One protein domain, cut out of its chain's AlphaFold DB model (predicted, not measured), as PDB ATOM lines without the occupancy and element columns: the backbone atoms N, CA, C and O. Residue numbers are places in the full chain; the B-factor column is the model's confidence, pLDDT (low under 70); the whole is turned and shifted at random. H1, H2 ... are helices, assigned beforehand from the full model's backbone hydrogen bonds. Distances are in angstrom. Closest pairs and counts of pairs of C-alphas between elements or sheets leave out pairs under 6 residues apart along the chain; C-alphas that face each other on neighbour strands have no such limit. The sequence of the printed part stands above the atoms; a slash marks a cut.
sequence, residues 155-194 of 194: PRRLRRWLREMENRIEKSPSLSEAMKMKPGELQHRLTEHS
ATOM      1  N   PRO A 155     198.443 193.556 149.024       80.12
ATOM      2  CA  PRO A 155     198.484 192.145 148.633       80.12
ATOM      3  C   PRO A 155     197.784 191.863 147.289       80.12
ATOM      4  O   PRO A 155     198.045 190.843 146.654       80.12
ATOM      5  N   ARG A 156     196.904 192.748 146.795       86.94
ATOM      6  CA  ARG A 156     196.324 192.645 145.443       86.94
ATOM      7  C   ARG A 156     197.332 192.957 144.337       86.94
ATOM      8  O   ARG A 156     197.215 192.391 143.253       86.94
ATOM      9  N   ARG A 157     198.308 193.835 144.576       81.62
ATOM     10  CA  ARG A 157     199.396 194.126 143.634       81.62
ATOM     11  C   ARG A 157     200.344 192.939 143.522       81.62
ATOM     12  O   ARG A 157     200.653 192.541 142.405       81.62
ATOM     13  N   LEU A 158     200.700 192.323 144.652       86.31
ATOM     14  CA  LEU A 158     201.472 191.079 144.659       86.31
ATOM     15  C   LEU A 158     200.731 189.964 143.913       86.31
ATOM     16  O   LEU A 158     201.305 189.324 143.042       86.31
ATOM     17  N   ARG A 159     199.430 189.784 144.176       91.75
ATOM     18  CA  ARG A 159     198.609 188.798 143.453       91.75
ATOM     19  C   ARG A 159     198.569 189.045 141.944       91.75
ATOM     20  O   ARG A 159     198.666 188.091 141.181       91.75
ATOM     21  N   ARG A 160     198.452 190.302 141.502       91.44
ATOM     22  CA  ARG A 160     198.524 190.650 140.071       91.44
ATOM     23  C   ARG A 160     199.899 190.351 139.480       91.44
ATOM     24  O   ARG A 160     199.966 189.805 138.390       91.44
ATOM     25  N   TRP A 161     200.970 190.670 140.201       93.06
ATOM     26  CA  TRP A 161     202.330 190.387 139.748       93.06
ATOM     27  C   TRP A 161     202.601 188.886 139.635       93.06
ATOM     28  O   TRP A 161     203.152 188.450 138.634       93.06
ATOM     29  N   LEU A 162     202.155 188.089 140.610       93.00
ATOM     30  CA  LEU A 162     202.289 186.632 140.564       93.00
ATOM     31  C   LEU A 162     201.569 186.043 139.348       93.00
ATOM     32  O   LEU A 162     202.169 185.271 138.612       93.00
ATOM     33  N   ARG A 163     200.333 186.479 139.079       92.56
ATOM     34  CA  ARG A 163     199.576 186.052 137.891       92.56
ATOM     35  C   ARG A 163     200.254 186.453 136.583       92.56
ATOM     36  O   ARG A 163     200.270 185.678 135.636       92.56
ATOM     37  N   GLU A 164     200.826 187.653 136.534       92.81
ATOM     38  CA  GLU A 164     201.586 188.114 135.374       92.81
ATOM     39  C   GLU A 164     202.859 187.283 135.167       92.81
ATOM     40  O   GLU A 164     203.165 186.876 134.050       92.81
ATOM     41  N   MET A 165     203.589 186.978 136.239       91.38
ATOM     42  CA  MET A 165     204.790 186.146 136.182       91.38
ATOM     43  C   MET A 165     204.489 184.706 135.768       91.38
ATOM     44  O   MET A 165     205.204 184.171 134.928       91.38
ATOM     45  N   GLU A 166     203.428 184.102 136.304       88.88
ATOM     46  CA  GLU A 166     202.949 182.776 135.894       88.88
ATOM     47  C   GLU A 166     202.659 182.751 134.386       88.88
ATOM     48  O   GLU A 166     203.214 181.932 133.659       88.88
ATOM     49  N   ASN A 167     201.912 183.737 133.884       86.50
ATOM     50  CA  ASN A 167     201.603 183.888 132.460       86.50
ATOM     51  C   ASN A 167     202.860 184.096 131.589       86.50
ATOM     52  O   ASN A 167     202.948 183.583 130.475       86.50
ATOM     53  N   ARG A 168     203.857 184.844 132.080       85.50
ATOM     54  CA  ARG A 168     205.144 185.034 131.386       85.50
ATOM     55  C   ARG A 168     205.952 183.743 131.307       85.50
ATOM     56  O   ARG A 168     206.606 183.515 130.296       85.50
ATOM     57  N   ILE A 169     205.911 182.922 132.354       83.38
ATOM     58  CA  ILE A 169     206.601 181.630 132.402       83.38
ATOM     59  C   ILE A 169     205.903 180.626 131.479       83.38
ATOM     60  O   ILE A 169     206.578 179.942 130.717       83.38
ATOM     61  N   GLU A 170     204.571 180.594 131.461       76.25
ATOM     62  CA  GLU A 170     203.798 179.735 130.552       76.25
ATOM     63  C   GLU A 170     204.005 180.092 129.074       76.25
ATOM     64  O   GLU A 170     204.041 179.212 128.219       76.25
ATOM     65  N   LYS A 171     204.173 181.383 128.767       75.25
ATOM     66  CA  LYS A 171     204.466 181.871 127.409       75.25
ATOM     67  C   LYS A 171     205.940 181.780 127.033       75.25
ATOM     68  O   LYS A 171     206.277 181.943 125.860       75.25
ATOM     69  N   SER A 172     206.825 181.589 128.010       71.25
ATOM     70  CA  SER A 172     208.242 181.424 127.721       71.25
ATOM     71  C   SER A 172     208.454 180.034 127.121       71.25
ATOM     72  O   SER A 172     208.040 179.045 127.728       71.25
ATOM     73  N   PRO A 173     209.062 179.929 125.925       67.06
ATOM     74  CA  PRO A 173     209.289 178.630 125.321       67.06
ATOM     75  C   PRO A 173     210.177 177.815 126.246       67.06
ATOM     76  O   PRO A 173     211.199 178.301 126.745       67.06
ATOM     77  N   SER A 174     209.771 176.567 126.461       72.50
ATOM     78  CA  SER A 174     210.538 175.608 127.248       72.50
ATOM     79  C   SER A 174     211.975 175.550 126.732       72.50
ATOM     80  O   SER A 174     212.222 175.694 125.536       72.50
ATOM     81  N   LEU A 175     212.942 175.285 127.610       61.97
ATOM     82  CA  LEU A 175     214.345 175.111 127.222       61.97
ATOM     83  C   LEU A 175     214.473 174.102 126.059       61.97
ATOM     84  O   LEU A 175     215.201 174.332 125.095       61.97
ATOM     85  N   SER A 176     213.664 173.041 126.083       68.81
ATOM     86  CA  SER A 176     213.597 172.022 125.029       68.81
ATOM     87  C   SER A 176     213.034 172.528 123.695       68.81
ATOM     88  O   SER A 176     213.337 171.963 122.647       68.81
ATOM     89  N   GLU A 177     212.193 173.557 123.723       68.06
ATOM     90  CA  GLU A 177     211.622 174.222 122.550       68.06
ATOM     91  C   GLU A 177     212.589 175.277 122.007       68.06
ATOM     92  O   GLU A 177     212.842 175.326 120.806       68.06
ATOM     93  N   ALA A 178     213.240 176.032 122.894       64.69
ATOM     94  CA  ALA A 178     214.262 177.000 122.527       64.69
ATOM     95  C   ALA A 178     215.476 176.352 121.845       64.69
ATOM     96  O   ALA A 178     215.995 176.899 120.875       64.69
ATOM     97  N   MET A 179     215.877 175.153 122.283       65.81
ATOM     98  CA  MET A 179     216.948 174.378 121.642       65.81
ATOM     99  C   MET A 179     216.592 173.857 120.239       65.81
ATOM    100  O   MET A 179     217.492 173.463 119.501       65.81
ATOM    101  N   LYS A 180     215.307 173.839 119.858       73.88
ATOM    102  CA  LYS A 180     214.854 173.436 118.512       73.88
ATOM    103  C   LYS A 180     214.759 174.609 117.536       73.88
ATOM    104  O   LYS A 180     214.575 174.380 116.341       73.88
ATOM    105  N   MET A 181     214.863 175.846 118.021       70.75
ATOM    106  CA  MET A 181     214.766 177.038 117.182       70.75
ATOM    107  C   MET A 181     216.072 177.300 116.434       70.75
ATOM    108  O   MET A 181     217.168 176.988 116.904       70.75
ATOM    109  N   LYS A 182     215.959 177.884 115.240       77.00
ATOM    110  CA  LYS A 182     217.127 178.202 114.414       77.00
ATOM    111  C   LYS A 182     217.895 179.380 115.026       77.00
ATOM    112  O   LYS A 182     217.281 180.287 115.589       77.00
ATOM    113  N   PRO A 183     219.227 179.439 114.859       75.25
ATOM    114  CA  PRO A 183     220.049 180.488 115.465       75.25
ATOM    115  C   PRO A 183     219.624 181.913 115.068       75.25
ATOM    116  O   PRO A 183     219.725 182.821 115.887       75.25
ATOM    117  N   GLY A 184     219.082 182.119 113.861       76.38
ATOM    118  CA  GLY A 184     218.560 183.427 113.434       76.38
ATOM    119  C   GLY A 184     217.278 183.867 114.155       76.38
ATOM    120  O   GLY A 184     217.062 185.055 114.367       76.38
ATOM    121  N   GLU A 185     216.453 182.918 114.593       75.81
ATOM    122  CA  GLU A 185     215.192 183.179 115.299       75.81
ATOM    123  C   GLU A 185     215.447 183.551 116.766       75.81
ATOM    124  O   GLU A 185     214.794 184.430 117.328       75.81
ATOM    125  N   LEU A 186     216.486 182.955 117.359       71.56
ATOM    126  CA  LEU A 186     216.987 183.323 118.682       71.56
ATOM    127  C   LEU A 186     217.551 184.750 118.705       71.56
ATOM    128  O   LEU A 186     217.282 185.487 119.652       71.56
ATOM    129  N   GLN A 187     218.292 185.157 117.667       72.38
ATOM    130  CA  GLN A 187     218.844 186.513 117.592       72.38
ATOM    131  C   GLN A 187     217.761 187.582 117.433       72.38
ATOM    132  O   GLN A 187     217.810 188.580 118.144       72.38
ATOM    133  N   HIS A 188     216.746 187.344 116.596       76.44
ATOM    134  CA  HIS A 188     215.612 188.262 116.448       76.44
ATOM    135  C   HIS A 188     214.903 188.518 117.788       76.44
ATOM    136  O   HIS A 188     214.596 189.656 118.132       76.44
ATOM    137  N   ARG A 189     214.684 187.471 118.594       66.94
ATOM    138  CA  ARG A 189     214.040 187.629 119.906       66.94
ATOM    139  C   ARG A 189     214.918 188.293 120.961       66.94
ATOM    140  O   ARG A 189     214.380 188.878 121.895       66.94
ATOM    141  N   LEU A 190     216.243 188.197 120.841       68.38
ATOM    142  CA  LEU A 190     217.155 188.941 121.711       68.38
ATOM    143  C   LEU A 190     217.049 190.450 121.462       68.38
ATOM    144  O   LEU A 190     217.139 191.226 122.408       68.38
ATOM    145  N   THR A 191     216.840 190.860 120.210       72.06
ATOM    146  CA  THR A 191     216.713 192.275 119.832       72.06
ATOM    147  C   THR A 191     215.375 192.882 120.267       72.06
ATOM    148  O   THR A 191     215.340 194.040 120.657       72.06
ATOM    149  N   GLU A 192     214.296 192.094 120.282       62.25
ATOM    150  CA  GLU A 192     212.947 192.524 120.711       62.25
ATOM    151  C   GLU A 192     212.825 192.809 122.224       62.25
ATOM    152  O   GLU A 192     211.849 193.411 122.664       62.25
ATOM    153  N   HIS A 193     213.795 192.364 123.030       54.03
ATOM    154  CA  HIS A 193     213.815 192.541 124.489       54.03
ATOM    155  C   HIS A 193     214.902 193.522 124.986       54.03
ATOM    156  O   HIS A 193     215.118 193.597 126.200       54.03
ATOM    157  N   SER A 194     215.580 194.244 124.079       46.88
ATOM    158  CA  SER A 194     216.521 195.333 124.409       46.88
ATOM    159  C   SER A 194     215.835 196.681 124.610       46.88
ATOM    160  O   SER A 194     214.730 196.893 124.071       46.88
TER     161      SER A 194
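Overview. This is residues 155 to 194 of the 194 residues of an uncharacterized protein of Lutzomyia longipalpis (UniProt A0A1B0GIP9). What shape do these atoms make? They make an open, flat hook: the long helix H1 is a straight arm, the short helix H2 sits at the turn with its two tight links, and H3 folds back from there as a shorter arm, with no helix touching another. What is printed? There are 40 residues with three named helices in the order H1, H2, H3 and no named strand, of the class all helix. How spread out is it? It is only just extended, close to loose, with a radius of gyration of the C-alphas of 13.7 A and spans of 41 by 23 by 8 A.

Along the chain. Where does the first helix run? H1 is residues 155 to 171, 24.3 A from first to last C-alpha, beginning at C-alpha 155 at (198.484, 192.145, 148.633). What follows it? H2 is residues 175 to 178, 5.1 A long, with C-alpha 175 at (214.345, 175.111, 127.222). Where is the last helix? H3 is residues 183 to 191, 13.0 A long, ending at C-alpha 191 at (216.713, 192.275, 119.832).

Arrangement. Does H1 come near the others? H1 is apart from H2 and apart from H3. How near are H2 and H3? They are close but not clearly touching; their closest C-alphas, those of Ala 178 and Leu 186, are 7.9 A apart. What do the helix backbones show? In H1 and H3 every O i to N i+4 pair is within hydrogen-bond range. H2 is too short for such a pair, and its one O i to N i+3 pair is within range.

Size, cuts and confidence. How large is it? The two C-alphas farthest apart, those of Pro 155 and Gly 184, are 41.4 A apart. Is anything cut or free? The printed part has no cut, and residues 155 to 172 and 187 to 194 stand free. Where is confidence low? The mean pLDDT of the printed part is 76.4, and residue 173, residues 175 to 179, 189 to 190 and 192 to 194 are under 70.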